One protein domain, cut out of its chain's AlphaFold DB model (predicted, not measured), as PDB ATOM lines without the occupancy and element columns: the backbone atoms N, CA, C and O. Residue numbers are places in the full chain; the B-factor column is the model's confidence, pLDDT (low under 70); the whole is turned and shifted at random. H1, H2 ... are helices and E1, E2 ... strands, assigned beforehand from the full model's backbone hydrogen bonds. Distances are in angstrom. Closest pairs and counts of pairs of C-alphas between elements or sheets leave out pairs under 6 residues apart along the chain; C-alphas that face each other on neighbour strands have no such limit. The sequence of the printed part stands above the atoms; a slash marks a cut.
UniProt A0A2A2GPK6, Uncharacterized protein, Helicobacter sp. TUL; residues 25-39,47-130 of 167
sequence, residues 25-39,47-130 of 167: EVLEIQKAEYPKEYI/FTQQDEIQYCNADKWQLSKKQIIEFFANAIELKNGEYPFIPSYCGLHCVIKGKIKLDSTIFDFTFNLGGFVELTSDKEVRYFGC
ATOM      1  N   GLU A  25     110.270 133.198  93.190       94.31
ATOM      2  CA  GLU A  25     108.809 133.193  93.090       94.31
ATOM      3  C   GLU A  25     108.346 134.056  91.910       94.31
ATOM      4  O   GLU A  25     108.545 135.267  91.889       94.31
ATOM      5  N   VAL A  26     107.682 133.446  90.923       92.31
ATOM      6  CA  VAL A  26     107.095 134.182  89.792       92.31
ATOM      7  C   VAL A  26     105.706 134.686  90.179       92.31
ATOM      8  O   VAL A  26     104.760 133.901  90.330       92.31
ATOM      9  N   LEU A  27     105.580 136.003  90.310       96.00
ATOM     10  CA  LEU A  27     104.362 136.681  90.742       96.00
ATOM     11  C   LEU A  27     103.384 136.833  89.573       96.00
ATOM     12  O   LEU A  27     102.222 136.441  89.677       96.00
ATOM     13  N   GLU A  28     103.885 137.304  88.432       96.06
ATOM     14  CA  GLU A  28     103.088 137.654  87.256       96.06
ATOM     15  C   GLU A  28     103.825 137.262  85.973       96.06
ATOM     16  O   GLU A  28     105.046 137.387  85.902       96.06
ATOM     17  N   ILE A  29     103.075 136.812  84.965       89.38
ATOM     18  CA  ILE A  29     103.557 136.604  83.598       89.38
ATOM     19  C   ILE A  29     102.533 137.233  82.662       89.38
ATOM     20  O   ILE A  29     101.346 136.904  82.723       89.38
ATOM     21  N   GLN A  30     102.994 138.136  81.812       90.25
ATOM     22  CA  GLN A  30     102.197 138.764  80.773       90.25
ATOM     23  C   GLN A  30     102.276 137.933  79.494       90.25
ATOM     24  O   GLN A  30     103.168 137.101  79.319       90.25
ATOM     25  N   LYS A  31     101.322 138.145  78.587       83.44
ATOM     26  CA  LYS A  31     101.420 137.554  77.254       83.44
ATOM     27  C   LYS A  31     102.657 138.098  76.552       83.44
ATOM     28  O   LYS A  31     103.051 139.238  76.799       83.44
ATOM     29  N   ALA A  32     103.228 137.283  75.675       79.19
ATOM     30  CA  ALA A  32     104.240 137.770  74.768       79.19
ATOM     31  C   ALA A  32     103.722 138.984  73.996       79.19
ATOM     32  O   ALA A  32     102.548 139.050  73.616       79.19
ATOM     33  N   GLU A  33     104.606 139.935  73.756       75.94
ATOM     34  CA  GLU A  33     104.299 141.101  72.952       75.94
ATOM     35  C   GLU A  33     105.489 141.507  72.098       75.94
ATOM     36  O   GLU A  33     106.652 141.264  72.425       75.94
ATOM     37  N   TYR A  34     105.164 142.169  70.995       71.88
ATOM     38  CA  TYR A  34     106.131 142.934  70.237       71.88
ATOM     39  C   TYR A  34     106.214 144.344  70.853       71.88
ATOM     40  O   TYR A  34     105.193 145.042  70.900       71.88
ATOM     41  N   PRO A  35     107.375 144.780  71.367       65.19
ATOM     42  CA  PRO A  35     107.538 146.095  71.956       65.19
ATOM     43  C   PRO A  35     107.308 147.160  70.882       65.19
ATOM     44  O   PRO A  35     107.790 147.063  69.758       65.19
ATOM     45  N   LYS A  36     106.539 148.196  71.229       52.84
ATOM     46  CA  LYS A  36     106.141 149.257  70.285       52.84
ATOM     47  C   LYS A  36     107.313 150.113  69.799       52.84
ATOM     48  O   LYS A  36     107.217 150.714  68.733       52.84
ATOM     49  N   GLU A  37     108.384 150.192  70.580       52.31
ATOM     50  CA  GLU A  37     109.593 150.939  70.239       52.31
ATOM     51  C   GLU A  37     110.534 150.031  69.447       52.31
ATOM     52  O   GLU A  37     111.437 149.390  69.979       52.31
ATOM     53  N   TYR A  38     110.271 149.954  68.145       47.75
ATOM     54  CA  TYR A  38     111.210 149.403  67.180       47.75
ATOM     55  C   TYR A  38     112.415 150.344  67.084       47.75
ATOM     56  O   TYR A  38     112.287 151.471  66.600       47.75
ATOM     57  N   ILE A  39     113.577 149.892  67.552       48.31
ATOM     58  CA  ILE A  39     114.853 150.543  67.257       48.31
ATOM     59  C   ILE A  39     115.517 149.679  66.184       48.31
ATOM     60  O   ILE A  39     116.078 148.640  66.531       48.31
ATOM     61  N   PHE A  47     115.705 141.092  58.121       48.31
ATOM     62  CA  PHE A  47     114.357 140.912  58.659       48.31
ATOM     63  C   PHE A  47     113.539 142.193  58.576       48.31
ATOM     64  O   PHE A  47     113.942 143.260  59.038       48.31
ATOM     65  N   THR A  48     112.349 142.076  57.998       55.44
ATOM     66  CA  THR A  48     111.345 143.131  58.058       55.44
ATOM     67  C   THR A  48     110.587 143.047  59.384       55.44
ATOM     68  O   THR A  48     110.454 141.977  59.977       55.44
ATOM     69  N   GLN A  49     109.986 144.155  59.829       57.59
ATOM     70  CA  GLN A  49     109.055 144.154  60.968       57.59
ATOM     71  C   GLN A  49     107.946 143.090  60.817       57.59
ATOM     72  O   GLN A  49     107.466 142.526  61.799       57.59
ATOM     73  N   GLN A  50     107.533 142.801  59.581       60.03
ATOM     74  CA  GLN A  50     106.515 141.799  59.289       60.03
ATOM     75  C   GLN A  50     107.022 140.370  59.536       60.03
ATOM     76  O   GLN A  50     106.273 139.560  60.086       60.03
ATOM     77  N   ASP A  51     108.286 140.089  59.211       55.53
ATOM     78  CA  ASP A  51     108.935 138.816  59.533       55.53
ATOM     79  C   ASP A  51     109.008 138.630  61.050       55.53
ATOM     80  O   ASP A  51     108.634 137.585  61.572       55.53
ATOM     81  N   GLU A  52     109.388 139.667  61.794       57.03
ATOM     82  CA  GLU A  52     109.475 139.596  63.255       57.03
ATOM     83  C   GLU A  52     108.119 139.393  63.932       57.03
ATOM     84  O   GLU A  52     108.016 138.611  64.875       57.03
ATOM     85  N   ILE A  53     107.058 140.045  63.447       59.94
ATOM     86  CA  ILE A  53     105.689 139.811  63.931       59.94
ATOM     87  C   ILE A  53     105.271 138.362  63.648       59.94
ATOM     88  O   ILE A  53     104.685 137.700  64.511       59.94
ATOM     89  N   GLN A  54     105.601 137.847  62.461       57.88
ATOM     90  CA  GLN A  54     105.324 136.467  62.078       57.88
ATOM     91  C   GLN A  54     106.101 135.457  62.939       57.88
ATOM     92  O   GLN A  54     105.517 134.454  63.357       57.88
ATOM     93  N   TYR A  55     107.377 135.718  63.235       56.22
ATOM     94  CA  TYR A  55     108.225 134.864  64.074       56.22
ATOM     95  C   TYR A  55     107.876 134.950  65.559       56.22
ATOM     96  O   TYR A  55     107.916 133.936  66.252       56.22
ATOM     97  N   CYS A  56     107.489 136.133  66.042       61.09
ATOM     98  CA  CYS A  56     107.056 136.347  67.419       61.09
ATOM     99  C   CYS A  56     105.849 135.470  67.747       61.09
ATOM    100  O   CYS A  56     105.810 134.898  68.833       61.09
ATOM    101  N   ASN A  57     104.897 135.345  66.803       62.62
ATOM    102  CA  ASN A  57     103.673 134.548  66.934       62.62
ATOM    103  C   ASN A  57     103.178 134.530  68.390       62.62
ATOM    104  O   ASN A  57     103.122 133.479  69.026       62.62
ATOM    105  N   ALA A  58     102.942 135.727  68.939       59.38
ATOM    106  CA  ALA A  58     102.853 135.977  70.379       59.38
ATOM    107  C   ALA A  58     101.804 135.113  71.101       59.38
ATOM    108  O   ALA A  58     101.913 134.843  72.295       59.38
ATOM    109  N   ASP A  59     100.797 134.632  70.372       61.78
ATOM    110  CA  ASP A  59      99.802 133.708  70.906       61.78
ATOM    111  C   ASP A  59     100.384 132.321  71.238       61.78
ATOM    112  O   ASP A  59      99.887 131.650  72.146       61.78
ATOM    113  N   LYS A  60     101.442 131.896  70.539       62.78
ATOM    114  CA  LYS A  60     102.136 130.613  70.732       62.78
ATOM    115  C   LYS A  60     103.323 130.707  71.677       62.78
ATOM    116  O   LYS A  60     103.606 129.742  72.384       62.78
ATOM    117  N   TRP A  61     104.019 131.840  71.701       67.69
ATOM    118  CA  TRP A  61     105.163 131.991  72.587       67.69
ATOM    119  C   TRP A  61     104.715 132.366  74.001       67.69
ATOM    120  O   TRP A  61     104.307 133.489  74.287       67.69
ATOM    121  N   GLN A  62     104.767 131.386  74.901       70.38
ATOM    122  CA  GLN A  62     104.420 131.543  76.309       70.38
ATOM    123  C   GLN A  62     105.408 130.764  77.174       70.38
ATOM    124  O   GLN A  62     105.808 129.651  76.833       70.38
ATOM    125  N   LEU A  63     105.763 131.331  78.325       71.69
ATOM    126  CA  LEU A  63     106.561 130.658  79.342       71.69
ATOM    127  C   LEU A  63     105.697 130.356  80.557       71.69
ATOM    128  O   LEU A  63     104.951 131.199  81.051       71.69
ATOM    129  N   SER A  64     105.823 129.140  81.074       76.38
ATOM    130  CA  SER A  64     105.263 128.788  82.372       76.38
ATOM    131  C   SER A  64     106.124 129.346  83.509       76.38
ATOM    132  O   SER A  64     107.336 129.520  83.373       76.38
ATOM    133  N   LYS A  65     105.518 129.527  84.691       81.44
ATOM    134  CA  LYS A  65     106.250 129.892  85.920       81.44
ATOM    135  C   LYS A  65     107.427 128.951  86.191       81.44
ATOM    136  O   LYS A  65     108.490 129.402  86.593       81.44
ATOM    137  N   LYS A  66     107.242 127.650  85.935       76.25
ATOM    138  CA  LYS A  66     108.279 126.630  86.118       76.25
ATOM    139  C   LYS A  66     109.492 126.883  85.217       76.25
ATOM    140  O   LYS A  66     110.605 126.857  85.719       76.25
ATOM    141  N   GLN A  67     109.276 127.173  83.933       75.81
ATOM    142  CA  GLN A  67     110.365 127.450  82.984       75.81
ATOM    143  C   GLN A  67     111.150 128.713  83.358       75.81
ATOM    144  O   GLN A  67     112.370 128.727  83.244       75.81
ATOM    145  N   ILE A  68     110.473 129.751  83.856       77.62
ATOM    146  CA  ILE A  68     111.138 130.974  84.334       77.62
ATOM    147  C   ILE A  68     111.980 130.687  85.587       77.62
ATOM    148  O   ILE A  68     113.117 131.139  85.681       77.62
ATOM    149  N   ILE A  69     111.459 129.901  86.535       79.94
ATOM    150  CA  ILE A  69     112.224 129.488  87.724       79.94
ATOM    151  C   ILE A  69     113.453 128.666  87.317       79.94
ATOM    152  O   ILE A  69     114.548 128.915  87.813       79.94
ATOM    153  N   GLU A  70     113.282 127.707  86.405       74.69
ATOM    154  CA  GLU A  70     114.379 126.891  85.875       74.69
ATOM    155  C   GLU A  70     115.429 127.746  85.160       74.69
ATOM    156  O   GLU A  70     116.619 127.503  85.346       74.69
ATOM    157  N   PHE A  71     115.019 128.772  84.410       77.12
ATOM    158  CA  PHE A  71     115.949 129.736  83.827       77.12
ATOM    159  C   PHE A  71     116.792 130.411  84.911       77.12
ATOM    160  O   PHE A  71     118.009 130.268  84.899       77.12
ATOM    161  N   PHE A  72     116.176 131.076  85.895       76.81
ATOM    162  CA  PHE A  72     116.926 131.821  86.916       76.81
ATOM    163  C   PHE A  72     117.769 130.935  87.836       76.81
ATOM    164  O   PHE A  72     118.770 131.400  88.368       76.81
ATOM    165  N   ALA A  73     117.408 129.660  87.993       72.81
ATOM    166  CA  ALA A  73     118.227 128.693  88.719       72.81
ATOM    167  C   ALA A  73     119.527 128.316  87.981       72.81
ATOM    168  O   ALA A  73     120.462 127.832  88.614       72.81
ATOM    169  N   ASN A  74     119.583 128.499  86.656       70.81
ATOM    170  CA  ASN A  74     120.720 128.105  85.817       70.81
ATOM    171  C   ASN A  74     121.405 129.287  85.116       70.81
ATOM    172  O   ASN A  74     122.501 129.120  84.587       70.81
ATOM    173  N   ALA A  75     120.765 130.454  85.078       72.06
ATOM    174  CA  ALA A  75     121.271 131.625  84.388       72.06
ATOM    175  C   ALA A  75     122.471 132.245  85.098       72.06
ATOM    176  O   ALA A  75     122.610 132.208  86.325       72.06
ATOM    177  N   ILE A  76     123.335 132.839  84.285       73.56
ATOM    178  CA  ILE A  76     124.521 133.548  84.730       73.56
ATOM    179  C   ILE A  76     124.208 135.035  84.666       73.56
ATOM    180  O   ILE A  76     123.663 135.535  83.680       73.56
ATOM    181  N   GLU A  77     124.535 135.740  85.743       79.50
ATOM    182  CA  GLU A  77     124.462 137.193  85.748       79.50
ATOM    183  C   GLU A  77     125.584 137.764  84.879       79.50
ATOM    184  O   GLU A  77     126.766 137.487  85.096       79.50
ATOM    185  N   LEU A  78     125.199 138.574  83.903       73.19
ATOM    186  CA  LEU A  78     126.099 139.246  82.984       73.19
ATOM    187  C   LEU A  78     126.559 140.548  83.643       73.19
ATOM    188  O   LEU A  78     125.766 141.473  83.839       73.19
ATOM    189  N   LYS A  79     127.838 140.639  84.013       68.62
ATOM    190  CA  LYS A  79     128.379 141.859  84.624       68.62
ATOM    191  C   LYS A  79     128.664 142.925  83.569       68.62
ATOM    192  O   LYS A  79     129.110 142.634  82.457       68.62
ATOM    193  N   ASN A  80     128.461 144.186  83.954       51.84
ATOM    194  CA  ASN A  80     128.782 145.345  83.121       51.84
ATOM    195  C   ASN A  80     130.241 145.291  82.637       51.84
ATOM    196  O   ASN A  80     131.167 145.294  83.446       51.84
ATOM    197  N   GLY A  81     130.431 145.277  81.315       50.84
ATOM    198  CA  GLY A  81     131.743 145.245  80.661       50.84
ATOM    199  C   GLY A  81     132.266 143.851  80.292       50.84
ATOM    200  O   GLY A  81     133.246 143.777  79.557       50.84
ATOM    201  N   GLU A  82     131.620 142.764  80.731       50.16
ATOM    202  CA  GLU A  82     132.050 141.393  80.402       50.16
ATOM    203  C   GLU A  82     131.491 140.891  79.057       50.16
ATOM    204  O   GLU A  82     132.032 139.943  78.498       50.16
ATOM    205  N   TYR A  83     130.493 141.572  78.475       49.25
ATOM    206  CA  TYR A  83     130.000 141.284  77.123       49.25
ATOM    207  C   TYR A  83     129.699 142.570  76.332       49.25
ATOM    208  O   TYR A  83     128.765 143.294  76.678       49.25
ATOM    209  N   PRO A  84     130.408 142.845  75.218       39.91
ATOM    210  CA  PRO A  84     130.040 143.908  74.275       39.91
ATOM    211  C   PRO A  84     128.799 143.558  73.426       39.91
ATOM    212  O   PRO A  84     128.387 144.350  72.584       39.91
ATOM    213  N   PHE A  85     128.205 142.378  73.640       44.38
ATOM    214  CA  PHE A  85     127.229 141.719  72.766       44.38
ATOM    215  C   PHE A  85     125.757 141.868  73.188       44.38
ATOM    216  O   PHE A  85     124.898 141.131  72.714       44.38
ATOM    217  N   ILE A  86     125.419 142.879  73.995       44.44
ATOM    218  CA  ILE A  86     124.014 143.320  74.117       44.44
ATOM    219  C   ILE A  86     123.364 143.510  72.718       44.44
ATOM    220  O   ILE A  86     122.227 143.072  72.557       44.44
ATOM    221  N   PRO A  87     124.077 143.993  71.670       39.62
ATOM    222  CA  PRO A  87     123.537 144.100  70.312       39.62
ATOM    223  C   PRO A  87     123.162 142.782  69.610       39.62
ATOM    224  O   PRO A  87     122.293 142.809  68.748       39.62
ATOM    225  N   SER A  88     123.753 141.620  69.931       43.16
ATOM    226  CA  SER A  88     123.360 140.350  69.277       43.16
ATOM    227  C   SER A  88     122.127 139.705  69.909       43.16
ATOM    228  O   SER A  88     121.452 138.913  69.258       43.16
ATOM    229  N   TYR A  89     121.782 140.088  71.143       45.44
ATOM    230  CA  TYR A  89     120.473 139.793  71.730       45.44
ATOM    231  C   TYR A  89     119.365 140.697  71.160       45.44
ATOM    232  O   TYR A  89     118.184 140.401  71.340       45.44
ATOM    233  N   CYS A  90     119.726 141.768  70.438       42.69
ATOM    234  CA  CYS A  90     118.794 142.730  69.844       42.69
ATOM    235  C   CYS A  90     118.064 142.235  68.586       42.69
ATOM    236  O   CYS A  90     117.298 143.007  68.028       42.69
ATOM    237  N   GLY A  91     118.265 140.993  68.131       48.22
ATOM    238  CA  GLY A  91     117.588 140.484  66.930       48.22
ATOM    239  C   GLY A  91     116.185 139.916  67.163       48.22
ATOM    240  O   GLY A  91     115.449 139.693  66.209       48.22
ATOM    241  N   LEU A  92     115.799 139.635  68.415       53.59
ATOM    242  CA  LEU A  92     114.525 138.977  68.716       53.59
ATOM    243  C   LEU A  92     113.669 139.858  69.619       53.59
ATOM    244  O   LEU A  92     113.737 139.799  70.845       53.59
ATOM    245  N   HIS A  93     112.858 140.686  68.970       62.16
ATOM    246  CA  HIS A  93     112.061 141.725  69.612       62.16
ATOM    247  C   HIS A  93     110.854 141.191  70.382       62.16
ATOM    248  O   HIS A  93     110.325 141.906  71.218       62.16
ATOM    249  N   CYS A  94     110.410 139.954  70.159       72.56
ATOM    250  CA  CYS A  94     109.333 139.389  70.966       72.56
ATOM    251  C   CYS A  94     109.809 139.266  72.424       72.56
ATOM    252  O   CYS A  94     110.820 138.607  72.692       72.56
ATOM    253  N   VAL A  95     109.066 139.873  73.355       78.31
ATOM    254  CA  VAL A  95     109.345 139.797  74.797       78.31
ATOM    255  C   VAL A  95     108.180 139.226  75.608       78.31
ATOM    256  O   VAL A  95     107.018 139.470  75.297       78.31
ATOM    257  N   ILE A  96     108.488 138.497  76.680       83.19
ATOM    258  CA  ILE A  96     107.558 138.159  77.760       83.19
ATOM    259  C   ILE A  96     107.962 138.984  78.973       83.19
ATOM    260  O   ILE A  96     109.104 138.928  79.431       83.19
ATOM    261  N   LYS A  97     107.004 139.738  79.502       89.94
ATOM    262  CA  LYS A  97     107.194 140.571  80.689       89.94
ATOM    263  C   LYS A  97     106.516 139.960  81.901       89.94
ATOM    264  O   LYS A  97     105.607 139.137  81.777       89.94
ATOM    265  N   GLY A  98     106.918 140.390  83.084       94.00
ATOM    266  CA  GLY A  98     106.223 140.020  84.304       94.00
ATOM    267  C   GLY A  98     106.950 140.474  85.554       94.00
ATOM    268  O   GLY A  98     107.827 141.331  85.505       94.00
ATOM    269  N   LYS A  99     106.567 139.878  86.683       97.06
ATOM    270  CA  LYS A  99     107.132 140.181  87.999       97.06
ATOM    271  C   LYS A  99     107.666 138.919  88.644       97.06
ATOM    272  O   LYS A  99     106.973 137.900  88.704       97.06
ATOM    273  N   ILE A 100     108.874 139.007  89.177       94.75
ATOM    274  CA  ILE A 100     109.535 137.920  89.892       94.75
ATOM    275  C   ILE A 100     110.097 138.433  91.208       94.75
ATOM    276  O   ILE A 100     110.606 139.546  91.292       94.75
ATOM    277  N   LYS A 101     109.994 137.622  92.252       94.31
ATOM    278  CA  LYS A 101     110.655 137.858  93.525       94.31
ATOM    279  C   LYS A 101     111.846 136.919  93.634       94.31
ATOM    280  O   LYS A 101     111.679 135.700  93.601       94.31
ATOM    281  N   LEU A 102     113.028 137.507  93.756       90.62
ATOM    282  CA  LEU A 102     114.285 136.809  93.981       90.62
ATOM    283  C   LEU A 102     114.750 137.167  95.388       90.62
ATOM    284  O   LEU A 102     114.991 138.337  95.698       90.62
ATOM    285  N   ASP A 103     114.793 136.167  96.262       89.38
ATOM    286  CA  ASP A 103     115.011 136.335  97.695       89.38
ATOM    287  C   ASP A 103     114.017 137.328  98.331       89.38
ATOM    288  O   ASP A 103     112.843 137.018  98.564       89.38
ATOM    289  N   SER A 104     114.480 138.543  98.631       90.44
ATOM    290  CA  SER A 104     113.684 139.603  99.258       90.44
ATOM    291  C   SER A 104     113.293 140.733  98.302       90.44
ATOM    292  O   SER A 104     112.489 141.584  98.683       90.44
ATOM    293  N   THR A 105     113.797 140.720  97.065       93.00
ATOM    294  CA  THR A 105     113.613 141.807  96.096       93.00
ATOM    295  C   THR A 105     112.631 141.399  95.008       93.00
ATOM    296  O   THR A 105     112.682 140.280  94.498       93.00
ATOM    297  N   ILE A 106     111.727 142.312  94.652       96.00
ATOM    298  CA  ILE A 106     110.815 142.152  93.518       96.00
ATOM    299  C   ILE A 106     111.404 142.898  92.326       96.00
ATOM    300  O   ILE A 106     111.758 144.070  92.444       96.00
ATOM    301  N   PHE A 107     111.461 142.213  91.194       95.69
ATOM    302  CA  PHE A 107     111.905 142.738  89.916       95.69
ATOM    303  C   PHE A 107     110.777 142.659  88.895       95.69
ATOM    304  O   PHE A 107     110.025 141.680  88.850       95.69
ATOM    305  N   ASP A 108     110.713 143.674  88.044       95.62
ATOM    306  CA  ASP A 108     110.111 143.549  86.728       95.62
ATOM    307  C   ASP A 108     111.108 142.816  85.831       95.62
ATOM    308  O   ASP A 108     112.277 143.193  85.777       95.62
ATOM    309  N   PHE A 109     110.667 141.755  85.159       90.31
ATOM    310  CA  PHE A 109     111.498 141.046  84.193       90.31
ATOM    311  C   PHE A 109     111.031 141.319  82.767       90.31
ATOM    312  O   PHE A 109     109.827 141.360  82.497       90.31
ATOM    313  N   THR A 110     111.990 141.432  81.852       86.88
ATOM    314  CA  THR A 110     111.770 141.407  80.403       86.88
ATOM    315  C   THR A 110     112.605 140.282  79.815       86.88
ATOM    316  O   THR A 110     113.830 140.357  79.795       86.88
ATOM    317  N   PHE A 111     111.931 139.230  79.363       81.06
ATOM    318  CA  PHE A 111     112.527 138.032  78.785       81.06
ATOM    319  C   PHE A 111     112.403 138.098  77.265       81.06
ATOM    320  O   PHE A 111     111.282 138.218  76.779       81.06
ATOM    321  N   ASN A 112     113.490 137.980  76.501       74.31
ATOM    322  CA  ASN A 112     113.409 137.909  75.037       74.31
ATOM    323  C   ASN A 112     113.522 136.470  74.499       74.31
ATOM    324  O   ASN A 112     114.035 135.565  75.157       74.31
ATOM    325  N   LEU A 113     113.070 136.251  73.264       64.31
ATOM    326  CA  LEU A 113     113.161 134.941  72.599       64.31
ATOM    327  C   LEU A 113     114.598 134.391  72.480       64.31
ATOM    328  O   LEU A 113     114.764 133.185  72.326       64.31
ATOM    329  N   GLY A 114     115.615 135.256  72.564       60.34
ATOM    330  CA  GLY A 114     117.036 134.895  72.512       60.34
ATOM    331  C   GLY A 114     117.640 134.456  73.848       60.34
ATOM    332  O   GLY A 114     118.853 134.255  73.933       60.34
ATOM    333  N   GLY A 115     116.830 134.325  74.904       66.88
ATOM    334  CA  GLY A 115     117.323 133.827  76.184       66.88
ATOM    335  C   GLY A 115     117.964 134.863  77.088       66.88
ATOM    336  O   GLY A 115     118.655 134.498  78.034       66.88
ATOM    337  N   PHE A 116     117.769 136.139  76.793       75.81
ATOM    338  CA  PHE A 116     118.250 137.232  77.611       75.81
ATOM    339  C   PHE A 116     117.135 137.741  78.509       75.81
ATOM    340  O   PHE A 116     115.986 137.887  78.075       75.81
ATOM    341  N   VAL A 117     117.497 138.045  79.752       81.88
ATOM    342  CA  VAL A 117     116.573 138.641  80.708       81.88
ATOM    343  C   VAL A 117     117.166 139.879  81.334       81.88
ATOM    344  O   VAL A 117     118.218 139.837  81.967       81.88
ATOM    345  N   GLU A 118     116.426 140.970  81.209       85.75
ATOM    346  CA  GLU A 118     116.612 142.151  82.035       85.75
ATOM    347  C   GLU A 118     115.720 142.037  83.273       85.75
ATOM    348  O   GLU A 118     114.531 141.733  83.162       85.75
ATOM    349  N   LEU A 119     116.298 142.296  84.442       89.25
ATOM    350  CA  LEU A 119     115.593 142.519  85.693       89.25
ATOM    351  C   LEU A 119     115.754 143.971  86.112       89.25
ATOM    352  O   LEU A 119     116.878 144.437  86.281       89.25
ATOM    353  N   THR A 120     114.641 144.639  86.382       89.94
ATOM    354  CA  THR A 120     114.624 146.035  86.812       89.94
ATOM    355  C   THR A 120     113.873 146.167  88.131       89.94
ATOM    356  O   THR A 120     112.788 145.616  88.319       89.94
ATOM    357  N   SER A 121     114.473 146.888  89.070       92.56
ATOM    358  CA  SER A 121     113.865 147.306  90.335       92.56
ATOM    359  C   SER A 121     114.025 148.816  90.513       92.56
ATOM    360  O   SER A 121     114.620 149.497  89.681       92.56
ATOM    361  N   ASP A 122     113.540 149.352  91.630       90.62
ATOM    362  CA  ASP A 122     113.764 150.747  92.021       90.62
ATOM    363  C   ASP A 122     115.239 151.071  92.326       90.62
ATOM    364  O   ASP A 122     115.614 152.243  92.371       90.62
ATOM    365  N   LYS A 123     116.075 150.050  92.547       89.19
ATOM    366  CA  LYS A 123     117.467 150.195  93.005       89.19
ATOM    367  C   LYS A 123     118.502 149.828  91.955       89.19
ATOM    368  O   LYS A 123     119.592 150.394  91.961       89.19
ATOM    369  N   GLU A 124     118.197 148.850  91.113       88.12
ATOM    370  CA  GLU A 124     119.173 148.248  90.211       88.12
ATOM    371  C   GLU A 124     118.532 147.658  88.956       88.12
ATOM    372  O   GLU A 124     117.359 147.266  88.958       88.12
ATOM    373  N   VAL A 125     119.365 147.564  87.919       85.06
ATOM    374  CA  VAL A 125     119.116 146.801  86.699       85.06
ATOM    375  C   VAL A 125     120.160 145.693  86.628       85.06
ATOM    376  O   VAL A 125     121.349 145.949  86.834       85.06
ATOM    377  N   ARG A 126     119.714 144.467  86.366       85.38
ATOM    378  CA  ARG A 126     120.555 143.270  86.283       85.38
ATOM    379  C   ARG A 126     120.243 142.512  85.005       85.38
ATOM    380  O   ARG A 126     119.091 142.456  84.578       85.38
ATOM    381  N   TYR A 127     121.261 141.898  84.424       81.25
ATOM    382  CA  TYR A 127     121.150 141.194  83.154       81.25
ATOM    383  C   TYR A 127     121.533 139.735  83.335       81.25
ATOM    384  O   TYR A 127     122.534 139.428  83.981       81.25
ATOM    385  N   PHE A 128     120.741 138.836  82.766       79.12
ATOM    386  CA  PHE A 128     120.939 137.397  82.866       79.12
ATOM    387  C   PHE A 128     120.938 136.765  81.485       79.12
ATOM    388  O   PHE A 128     120.138 137.119  80.617       79.12
ATOM    389  N   GLY A 129     121.836 135.804  81.311       71.25
ATOM    390  CA  GLY A 129     122.008 135.052  80.081       71.25
ATOM    391  C   GLY A 129     122.931 133.856  80.302       71.25
ATOM    392  O   GLY A 129     123.089 133.364  81.420       71.25
ATOM    393  N   CYS A 130     123.530 133.377  79.220       57.06
ATOM    394  CA  CYS A 130     124.506 132.291  79.223       57.06
ATOM    395  C   CYS A 130     125.913 132.865  79.010       57.06
ATOM    396  O   CYS A 130     126.090 133.808  78.244       57.06
TER     397      CYS A 130
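Overview. This is residues 25 to 39 and 47 to 130 of the 167 residues of an uncharacterized protein of Helicobacter sp. TUL (UniProt A0A2A2GPK6). A strongly twisted sheet of six antiparallel strands, in the order E1, E3, E4, E5, E6, E2, curls partly round one helix, H2, which lies on its hollow face and reaches from E1 towards E6. H1 lies away from the sheet beyond one end of the strands, and H3 only grazes the sheet. The 99 printed residues run E1, H1, H2, E2, H3, E3, E4, E5, E6, of mixed class, helices and strands. The whole is compact, with a radius of gyration of the C-alphas of 13.6 A and spans of 40 by 31 by 24 A.

Along the chain. E1, residues 25 to 29, begins at C-alpha 25 (108.809, 133.193, 93.090). H1 is residues 49 to 56, H2 65 to 74 at 14.6 A, E2 76 to 78 and H3 86 to 91. E3, residues 95 to 102, measures 20.0 A and bends by 60 degrees at residue 99; E4, 105 to 112, measures 21.4 A. E5 is 117 to 120; E6, 125 to 129, ends at C-alpha 129 (122.008, 135.052, 80.081).

Arrangement. E3 to E6 form a meander, each strand the antiparallel neighbour of the one before. N 27 and O 99 of E1 and E3 are 2.8 A apart, N 100 and O 107 of E3 and E4 2.9 A, N 110 and O 118 of E4 and E5 2.9 A, N 119 and O 126 of E5 and E6 2.8 A, and N 78 and O 127 of E2 and E6 2.8 A. H2 is on the sheet at a height of 7.5 A; its closest C-alphas to E1 are Lys 65 and Val 26, 5.8 A. Every O i to N i+4 pair is within hydrogen-bond range in H1 and H2; H3 has 0 of 2, but 2 of 3 O i to N i+3 pairs.

Size, cuts and confidence. The farthest C-alphas, Thr 48 and Ser 104, are 41.4 A apart. Residues 40 to 46 are not printed, a gap of 12.9 A between C-alphas 39 and 47. Of the links printed whole, none is long. Mean pLDDT of the printed part is 72.3; residues 47 to 61 and 79 to 93 are among those under 70.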